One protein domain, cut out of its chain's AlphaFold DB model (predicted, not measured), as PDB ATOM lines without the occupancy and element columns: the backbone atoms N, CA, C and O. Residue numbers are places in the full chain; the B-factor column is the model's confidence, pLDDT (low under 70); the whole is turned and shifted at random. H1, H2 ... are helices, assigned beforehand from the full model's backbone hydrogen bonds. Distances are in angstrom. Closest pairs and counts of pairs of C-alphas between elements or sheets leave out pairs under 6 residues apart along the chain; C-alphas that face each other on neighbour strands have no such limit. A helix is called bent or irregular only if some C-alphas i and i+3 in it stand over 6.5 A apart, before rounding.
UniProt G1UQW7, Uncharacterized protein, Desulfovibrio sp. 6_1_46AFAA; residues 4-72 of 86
ATOM      1  N   LYS A   4      40.959  39.177  33.510       94.88
ATOM      2  CA  LYS A   4      41.096  40.637  33.518       94.88
ATOM      3  C   LYS A   4      40.993  41.225  32.110       94.88
ATOM      4  O   LYS A   4      40.268  42.200  31.915       94.88
ATOM      5  N   GLU A   5      41.663  40.612  31.141       94.88
ATOM      6  CA  GLU A   5      41.633  41.031  29.735       94.88
ATOM      7  C   GLU A   5      40.232  40.853  29.143       94.88
ATOM      8  O   GLU A   5      39.722  41.753  28.480       94.88
ATOM      9  N   VAL A   6      39.562  39.737  29.458       95.88
ATOM     10  CA  VAL A   6      38.175  39.486  29.036       95.88
ATOM     11  C   VAL A   6      37.236  40.564  29.580       95.88
ATOM     12  O   VAL A   6      36.431  41.112  28.830       95.88
ATOM     13  N   LYS A   7      37.350  40.926  30.865       96.69
ATOM     14  CA  LYS A   7      36.522  41.986  31.467       96.69
ATOM     15  C   LYS A   7      36.763  43.351  30.822       96.69
ATOM     16  O   LYS A   7      35.806  44.078  30.565       96.69
ATOM     17  N   GLN A   8      38.019  43.693  30.541       96.38
ATOM     18  CA  GLN A   8      38.364  44.942  29.859       96.38
ATOM     19  C   GLN A   8      37.813  44.979  28.432       96.38
ATOM     20  O   GLN A   8      37.244  45.990  28.021       96.38
ATOM     21  N   LEU A   9      37.917  43.865  27.705       95.69
ATOM     22  CA  LEU A   9      37.354  43.730  26.368       95.69
ATOM     23  C   LEU A   9      35.831  43.893  26.385       95.69
ATOM     24  O   LEU A   9      35.295  44.665  25.595       95.69
ATOM     25  N   VAL A  10      35.136  43.215  27.303       95.81
ATOM     26  CA  VAL A  10      33.678  43.342  27.450       95.81
ATOM     27  C   VAL A  10      33.293  44.789  27.747       95.81
ATOM     28  O   VAL A  10      32.472  45.345  27.023       95.81
ATOM     29  N   GLY A  11      33.942  45.438  28.719       95.31
ATOM     30  CA  GLY A  11      33.667  46.841  29.045       95.31
ATOM     31  C   GLY A  11      33.907  47.783  27.860       95.31
ATOM     32  O   GLY A  11      33.120  48.698  27.610       95.31
ATOM     33  N   HIS A  12      34.949  47.529  27.066       94.62
ATOM     34  CA  HIS A  12      35.191  48.283  25.843       94.62
ATOM     35  C   HIS A  12      34.066  48.086  24.813       94.62
ATOM     36  O   HIS A  12      33.514  49.072  24.320       94.62
ATOM     37  N   LEU A  13      33.669  46.843  24.525       93.75
ATOM     38  CA  LEU A  13      32.579  46.536  23.589       93.75
ATOM     39  C   LEU A  13      31.237  47.119  24.053       93.75
ATOM     40  O   LEU A  13      30.478  47.651  23.238       93.75
ATOM     41  N   GLU A  14      30.958  47.081  25.354       91.19
ATOM     42  CA  GLU A  14      29.779  47.709  25.948       91.19
ATOM     43  C   GLU A  14      29.798  49.228  25.769       91.19
ATOM     44  O   GLU A  14      28.786  49.797  25.357       91.19
ATOM     45  N   SER A  15      30.948  49.883  25.962       90.81
ATOM     46  CA  SER A  15      31.085  51.327  25.722       90.81
ATOM     47  C   SER A  15      30.815  51.709  24.259       90.81
ATOM     48  O   SER A  15      30.179  52.729  23.978       90.81
ATOM     49  N   LEU A  16      31.236  50.865  23.309       89.94
ATOM     50  CA  LEU A  16      30.975  51.066  21.883       89.94
ATOM     51  C   LEU A  16      29.492  50.857  21.554       89.94
ATOM     52  O   LEU A  16      28.906  51.648  20.808       89.94
ATOM     53  N   ARG A  17      28.869  49.825  22.137       87.50
ATOM     54  CA  ARG A  17      27.437  49.531  21.985       87.50
ATOM     55  C   ARG A  17      26.565  50.634  22.586       87.50
ATOM     56  O   ARG A  17      25.565  51.003  21.970       87.50
ATOM     57  N   ALA A  18      26.938  51.177  23.745       86.38
ATOM     58  CA  ALA A  18      26.159  52.170  24.485       86.38
ATOM     59  C   ALA A  18      25.797  53.393  23.628       86.38
ATOM     60  O   ALA A  18      24.660  53.859  23.678       86.38
ATOM     61  N   LYS A  19      26.712  53.837  22.754       85.06
ATOM     62  CA  LYS A  19      26.494  54.970  21.835       85.06
ATOM     63  C   LYS A  19      25.278  54.794  20.920       85.06
ATOM     64  O   LYS A  19      24.610  55.769  20.601       85.06
ATOM     65  N   ARG A  20      24.995  53.562  20.484       85.19
ATOM     66  CA  ARG A  20      23.876  53.237  19.576       85.19
ATOM     67  C   ARG A  20      22.665  52.671  20.311       85.19
ATOM     68  O   ARG A  20      21.581  52.596  19.741       85.19
ATOM     69  N   LEU A  21      22.841  52.280  21.572       85.25
ATOM     70  CA  LEU A  21      21.817  51.594  22.348       85.25
ATOM     71  C   LEU A  21      20.583  52.471  22.578       85.25
ATOM     72  O   LEU A  21      19.470  51.970  22.466       85.25
ATOM     73  N   ALA A  22      20.764  53.766  22.850       82.06
ATOM     74  CA  ALA A  22      19.650  54.697  23.044       82.06
ATOM     75  C   ALA A  22      18.781  54.823  21.780       82.06
ATOM     76  O   ALA A  22      17.567  54.647  21.843       82.06
ATOM     77  N   GLN A  23      19.414  55.012  20.619       83.56
ATOM     78  CA  GLN A  23      18.725  55.081  19.325       83.56
ATOM     79  C   GLN A  23      18.034  53.754  18.980       83.56
ATOM     80  O   GLN A  23      16.899  53.732  18.512       83.56
ATOM     81  N   GLN A  24      18.695  52.625  19.248       82.31
ATOM     82  CA  GLN A  24      18.109  51.304  19.031       82.31
ATOM     83  C   GLN A  24      16.877  51.072  19.917       82.31
ATOM     84  O   GLN A  24      15.898  50.492  19.448       82.31
ATOM     85  N   ARG A  25      16.913  51.525  21.179       80.25
ATOM     86  CA  ARG A  25      15.771  51.466  22.105       80.25
ATOM     87  C   ARG A  25      14.587  52.251  21.562       80.25
ATOM     88  O   ARG A  25      13.494  51.708  21.468       80.25
ATOM     89  N   GLU A  26      14.817  53.489  21.139       79.69
ATOM     90  CA  GLU A  26      13.778  54.353  20.576       79.69
ATOM     91  C   GLU A  26      13.128  53.744  19.324       79.69
ATOM     92  O   GLU A  26      11.907  53.588  19.266       79.69
ATOM     93  N   LEU A  27      13.936  53.290  18.360       79.38
ATOM     94  CA  LEU A  27      13.435  52.614  17.156       79.38
ATOM     95  C   LEU A  27      12.662  51.330  17.488       79.38
ATOM     96  O   LEU A  27      11.640  51.035  16.864       79.38
ATOM     97  N   GLY A  28      13.140  50.569  18.478       77.62
ATOM     98  CA  GLY A  28      12.480  49.364  18.975       77.62
ATOM     99  C   GLY A  28      11.072  49.650  19.488       77.62
ATOM    100  O   GLY A  28      10.133  48.972  19.071       77.62
ATOM    101  N   ARG A  29      10.906  50.699  20.303       74.69
ATOM    102  CA  ARG A  29       9.600  51.110  20.844       74.69
ATOM    103  C   ARG A  29       8.602  51.480  19.744       74.69
ATOM    104  O   ARG A  29       7.452  51.057  19.793       74.69
ATOM    105  N   LEU A  30       9.049  52.217  18.728       75.25
ATOM    106  CA  LEU A  30       8.172  52.745  17.676       75.25
ATOM    107  C   LEU A  30       7.766  51.698  16.625       75.25
ATOM    108  O   LEU A  30       6.654  51.744  16.094       75.25
ATOM    109  N   ILE A  31       8.668  50.767  16.293       76.12
ATOM    110  CA  ILE A  31       8.516  49.886  15.122       76.12
ATOM    111  C   ILE A  31       8.302  48.415  15.521       76.12
ATOM    112  O   ILE A  31       7.586  47.687  14.829       76.12
ATOM    113  N   LEU A  32       8.902  47.959  16.626       70.69
ATOM    114  CA  LEU A  32       8.995  46.543  17.013       70.69
ATOM    115  C   LEU A  32       8.835  46.315  18.533       70.69
ATOM    116  O   LEU A  32       9.697  45.683  19.149       70.69
ATOM    117  N   PRO A  33       7.701  46.708  19.143       59.75
ATOM    118  CA  PRO A  33       7.470  46.504  20.577       59.75
ATOM    119  C   PRO A  33       7.436  45.021  20.996       59.75
ATOM    120  O   PRO A  33       7.469  44.705  22.178       59.75
ATOM    121  N   SER A  34       7.386  44.079  20.046       56.78
ATOM    122  CA  SER A  34       7.302  42.638  20.311       56.78
ATOM    123  C   SER A  34       8.649  41.901  20.356       56.78
ATOM    124  O   SER A  34       8.641  40.681  20.493       56.78
ATOM    125  N   ARG A  35       9.801  42.570  20.169       58.66
ATOM    126  CA  ARG A  35      11.122  41.900  20.067       58.66
ATOM    127  C   ARG A  35      11.886  41.729  21.386       58.66
ATOM    128  O   ARG A  35      13.061  41.375  21.360       58.66
ATOM    129  N   GLY A  36      11.195  41.876  22.510       58.16
ATOM    130  CA  GLY A  36      11.748  41.678  23.847       58.16
ATOM    131  C   GLY A  36      12.033  42.997  24.555       58.16
ATOM    132  O   GLY A  36      12.172  44.043  23.922       58.16
ATOM    133  N   LEU A  37      12.077  42.923  25.880       62.84
ATOM    134  CA  LEU A  37      12.276  44.064  26.763       62.84
ATOM    135  C   LEU A  37      13.754  44.425  26.835       62.84
ATOM    136  O   LEU A  37      14.616  43.542  26.919       62.84
ATOM    137  N   PHE A  38      14.067  45.719  26.834       71.75
ATOM    138  CA  PHE A  38      15.383  46.135  27.295       71.75
ATOM    139  C   PHE A  38      15.478  45.963  28.812       71.75
ATOM    140  O   PHE A  38      14.482  45.980  29.529       71.75
ATOM    141  N   GLN A  39      16.701  45.795  29.315       69.62
ATOM    142  CA  GLN A  39      16.949  45.721  30.753       69.62
ATOM    143  C   GLN A  39      16.336  46.941  31.462       69.62
ATOM    144  O   GLN A  39      16.704  48.075  31.146       69.62
ATOM    145  N   GLY A  40      15.427  46.679  32.406       73.81
ATOM    146  CA  GLY A  40      14.683  47.696  33.152       73.81
ATOM    147  C   GLY A  40      13.367  48.155  32.510       73.81
ATOM    148  O   GLY A  40      12.797  49.125  32.993       73.81
ATOM    149  N   GLU A  41      12.898  47.516  31.434       72.25
ATOM    150  CA  GLU A  41      11.559  47.748  30.872       72.25
ATOM    151  C   GLU A  41      10.575  46.651  31.302       72.25
ATOM    152  O   GLU A  41      10.928  45.471  31.294       72.25
ATOM    153  N   ASP A  42       9.333  47.040  31.597       67.56
ATOM    154  CA  ASP A  42       8.232  46.124  31.909       67.56
ATOM    155  C   ASP A  42       7.415  45.759  30.658       67.56
ATOM    156  O   ASP A  42       7.249  46.564  29.738       67.56
ATOM    157  N   ALA A  43       6.865  44.539  30.633       61.31
ATOM    158  CA  ALA A  43       6.105  43.981  29.504       61.31
ATOM    159  C   ALA A  43       4.882  44.822  29.088       61.31
ATOM    160  O   ALA A  43       4.506  44.834  27.913       61.31
ATOM    161  N   GLU A  44       4.271  45.521  30.043       57.53
ATOM    162  CA  GLU A  44       3.038  46.292  29.857       57.53
ATOM    163  C   GLU A  44       3.298  47.662  29.206       57.53
ATOM    164  O   GLU A  44       2.518  48.109  28.361       57.53
ATOM    165  N   SER A  45       4.473  48.255  29.455       56.53
ATOM    166  CA  SER A  45       4.847  49.612  29.023       56.53
ATOM    167  C   SER A  45       4.696  49.857  27.515       56.53
ATOM    168  O   SER A  45       4.328  50.955  27.095       56.53
ATOM    169  N   LEU A  46       4.973  48.851  26.680       56.09
ATOM    170  CA  LEU A  46       5.035  49.026  25.225       56.09
ATOM    171  C   LEU A  46       3.678  48.885  24.531       56.09
ATOM    172  O   LEU A  46       3.459  49.528  23.503       56.09
ATOM    173  N   ARG A  47       2.772  48.053  25.064       55.88
ATOM    174  CA  ARG A  47       1.412  47.896  24.514       55.88
ATOM    175  C   ARG A  47       0.510  49.065  24.893       55.88
ATOM    176  O   ARG A  47      -0.361  49.421  24.109       55.88
ATOM    177  N   GLU A  48       0.738  49.649  26.065       58.22
ATOM    178  CA  GLU A  48      -0.008  50.808  26.564       58.22
ATOM    179  C   GLU A  48       0.483  52.124  25.956       58.22
ATOM    180  O   GLU A  48      -0.272  53.090  25.837       58.22
ATOM    181  N   SER A  49       1.739  52.166  25.501       61.75
ATOM    182  CA  SER A  49       2.249  53.315  24.767       61.75
ATOM    183  C   SER A  49       1.586  53.393  23.384       61.75
ATOM    184  O   SER A  49       1.854  52.579  22.499       61.75
ATOM    185  N   ASN A  50       0.752  54.409  23.143       64.88
ATOM    186  CA  ASN A  50       0.156  54.708  21.825       64.88
ATOM    187  C   ASN A  50       1.196  55.245  20.807       64.88
ATOM    188  O   ASN A  50       0.901  56.066  19.943       64.88
ATOM    189  N   LEU A  51       2.452  54.826  20.957       69.88
ATOM    190  CA  LEU A  51       3.618  55.250  20.185       69.88
ATOM    191  C   LEU A  51       3.893  54.313  19.001       69.88
ATOM    192  O   LEU A  51       4.816  54.539  18.218       69.88
ATOM    193  N   PHE A  52       3.112  53.243  18.871       72.62
ATOM    194  CA  PHE A  52       3.302  52.251  17.829       72.62
ATOM    195  C   PHE A  52       2.948  52.816  16.451       72.62
ATOM    196  O   PHE A  52       1.842  53.309  16.241       72.62
ATOM    197  N   ASN A  53       3.858  52.681  15.482       81.12
ATOM    198  CA  ASN A  53       3.625  53.092  14.100       81.12
ATOM    199  C   ASN A  53       3.337  51.870  13.195       81.12
ATOM    200  O   ASN A  53       4.270  51.169  12.773       81.12
ATOM    201  N   PRO A  54       2.067  51.616  12.814       80.94
ATOM    202  CA  PRO A  54       1.706  50.443  12.019       80.94
ATOM    203  C   PRO A  54       2.303  50.456  10.609       80.94
ATOM    204  O   PRO A  54       2.597  49.396  10.054       80.94
ATOM    205  N   ALA A  55       2.480  51.639  10.011       87.19
ATOM    206  CA  ALA A  55       3.064  51.772   8.680       87.19
ATOM    207  C   ALA A  55       4.553  51.403   8.696       87.19
ATOM    208  O   ALA A  55       4.993  50.619   7.853       87.19
ATOM    209  N   ALA A  56       5.293  51.883   9.699       84.88
ATOM    210  CA  ALA A  56       6.700  51.548   9.887       84.88
ATOM    211  C   ALA A  56       6.896  50.042  10.129       84.88
ATOM    212  O   ALA A  56       7.761  49.426   9.504       84.88
ATOM    213  N   ASN A  57       6.052  49.415  10.958       83.31
ATOM    214  CA  ASN A  57       6.120  47.969  11.184       83.31
ATOM    215  C   ASN A  57       5.842  47.180   9.892       83.31
ATOM    216  O   ASN A  57       6.606  46.282   9.537       83.31
ATOM    217  N   ARG A  58       4.796  47.541   9.131       87.00
ATOM    218  CA  ARG A  58       4.505  46.899   7.836       87.00
ATOM    219  C   ARG A  58       5.668  47.027   6.855       87.00
ATOM    220  O   ARG A  58       6.044  46.031   6.239       87.00
ATOM    221  N   ALA A  59       6.245  48.222   6.729       89.69
ATOM    222  CA  ALA A  59       7.398  48.461   5.867       89.69
ATOM    223  C   ALA A  59       8.588  47.585   6.274       89.69
ATOM    224  O   ALA A  59       9.171  46.907   5.429       89.69
ATOM    225  N   LEU A  60       8.886  47.515   7.574       87.88
ATOM    226  CA  LEU A  60       9.981  46.702   8.086       87.88
ATOM    227  C   LEU A  60       9.749  45.200   7.881       87.88
ATOM    228  O   LEU A  60      10.671  44.497   7.477       87.88
ATOM    229  N   ARG A  61       8.527  44.699   8.105       86.81
ATOM    230  CA  ARG A  61       8.171  43.295   7.826       86.81
ATOM    231  C   ARG A  61       8.347  42.957   6.349       86.81
ATOM    232  O   ARG A  61       8.924  41.921   6.037       86.81
ATOM    233  N   LYS A  62       7.888  43.834   5.451       92.81
ATOM    234  CA  LYS A  62       8.033  43.650   4.000       92.81
ATOM    235  C   LYS A  62       9.504  43.655   3.581       92.81
ATOM    236  O   LYS A  62       9.917  42.781   2.828       92.81
ATOM    237  N   ALA A  63      10.290  44.597   4.101       91.44
ATOM    238  CA  ALA A  63      11.722  44.677   3.834       91.44
ATOM    239  C   ALA A  63      12.464  43.433   4.348       91.44
ATOM    240  O   ALA A  63      13.243  42.841   3.608       91.44
ATOM    241  N   ALA A  64      12.182  42.997   5.581       90.00
ATOM    242  CA  ALA A  64      12.764  41.788   6.157       90.00
ATOM    243  C   ALA A  64      12.417  40.540   5.336       90.00
ATOM    244  O   ALA A  64      13.316  39.786   4.984       90.00
ATOM    245  N   ALA A  65      11.144  40.357   4.967       90.88
ATOM    246  CA  ALA A  65      10.716  39.234   4.137       90.88
ATOM    247  C   ALA A  65      11.416  39.231   2.769       90.88
ATOM    248  O   ALA A  65      11.926  38.193   2.350       90.88
ATOM    249  N   GLY A  66      11.499  40.390   2.107       93.44
ATOM    250  CA  GLY A  66      12.192  40.526   0.825       93.44
ATOM    251  C   GLY A  66      13.688  40.216   0.925       93.44
ATOM    252  O   GLY A  66      14.210  39.457   0.115       93.44
ATOM    253  N   MET A  67      14.369  40.734   1.953       93.88
ATOM    254  CA  MET A  67      15.783  40.429   2.203       93.88
ATOM    255  C   MET A  67      16.004  38.938   2.476       93.88
ATOM    256  O   MET A  67      16.906  38.346   1.893       93.88
ATOM    257  N   THR A  68      15.172  38.308   3.309       91.06
ATOM    258  CA  THR A  68      15.270  36.868   3.591       91.06
ATOM    259  C   THR A  68      15.055  36.034   2.333       91.06
ATOM    260  O   THR A  68      15.826  35.116   2.080       91.06
ATOM    261  N   GLN A  69      14.052  36.364   1.517       90.94
ATOM    262  CA  GLN A  69      13.803  35.656   0.260       90.94
ATOM    263  C   GLN A  69      14.953  35.818  -0.740       90.94
ATOM    264  O   GLN A  69      15.273  34.866  -1.440       90.94
ATOM    265  N   ALA A  70      15.583  36.993  -0.799       89.94
ATOM    266  CA  ALA A  70      16.688  37.250  -1.718       89.94
ATOM    267  C   ALA A  70      18.016  36.619  -1.266       89.94
ATOM    268  O   ALA A  70      18.765  36.114  -2.097       89.94
ATOM    269  N   ILE A  71      18.321  36.657   0.036       91.69
ATOM    270  CA  ILE A  71      19.610  36.205   0.587       91.69
ATOM    271  C   ILE A  71      19.588  34.704   0.889       91.69
ATOM    272  O   ILE A  71      20.555  34.001   0.609       91.69
ATOM    273  N   THR A  72      18.489  34.207   1.458       91.69
ATOM    274  CA  THR A  72      18.324  32.804   1.863       91.69
ATOM    275  C   THR A  72      17.015  32.232   1.303       91.69
ATOM    276  O   THR A  72      16.099  31.924   2.075       91.69
TER     277      THR A  72
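What this domain is: This is residues 4 to 72 of the 86 residues of an uncharacterized protein of Desulfovibrio sp. 6_1_46AFAA (UniProt G1UQW7). Two long helices, H1 and H3, make a wide L: the second arm of the bent H1 ends at the first part of H3, about perpendicular to it, and the stretch between the two helices loops out at this corner with the short H2. The first arm of H1, from residue 4 to 19, and the far part of H3, residues 62 to 71, stick out as the two free limbs of the L. The printed part has 69 residues with three named helices, in the order H1, H2, H3, and no named strand; its class is all helix. It is loose, with a radius of gyration of the C-alphas of 15.9 A, and flat in outline, spanning 46 by 36 by 17 A.

Where its parts are: The longest helix, H1, holds residues 4 to 31. It is bent, with C-alphas 19 and 22 standing 7.0 A apart, though by its hydrogen bonds it was assigned as one helix. Its arm H1a, residues 4 to 19, runs 23.6 A from C-alpha 4 at (41.096, 40.637, 33.518). Its arm H1b, residues 22 to 31, runs 14.5 A and ends with C-alpha 31 at (8.516, 49.886, 15.122). H2, residues 45 to 48, measures 5.6 A. H3, residues 54 to 71, measures 25.6 A and ends with C-alpha 71 at (19.610, 36.205, 0.587).

How they stand to each other: The lines of H1a and H1b stand at a steep tilt of 54 degrees. H1b touches H3, which does so with residues 54 to 60 alone; their closest C-alphas, those of Ile 31 and Asn 57, are 5.0 A apart. Their lines are about perpendicular, at 79 degrees. H1b and H2 are close but not clearly touching; their closest C-alphas, those of Arg 29 and Leu 46, are 6.7 A apart. H1a is apart from H2 and from H3, and H2 is apart from H3. In H1b and H3 every O i to N i+4 pair is within hydrogen-bond range, in H1a 11 of 12 are, and H2 is too short for such a pair.

The domain as a whole: The C-alphas of Lys 4 and Ala 55, the two farthest apart, are 46.8 A from each other. Residues 4 to 20, which belong to H1, and residues 62 to 72, of which 62 to 71 belong to H3, stand free; the body without them spans 28 by 22 by 14 A. The printed part has no cut. The link from H1 to H2 is long, with 13 residues, and that from H2 to H3 is tight, with 5. The mean pLDDT of the printed part is 80.6, and residues 33 to 37, 39 and 42 to 51 are under 70.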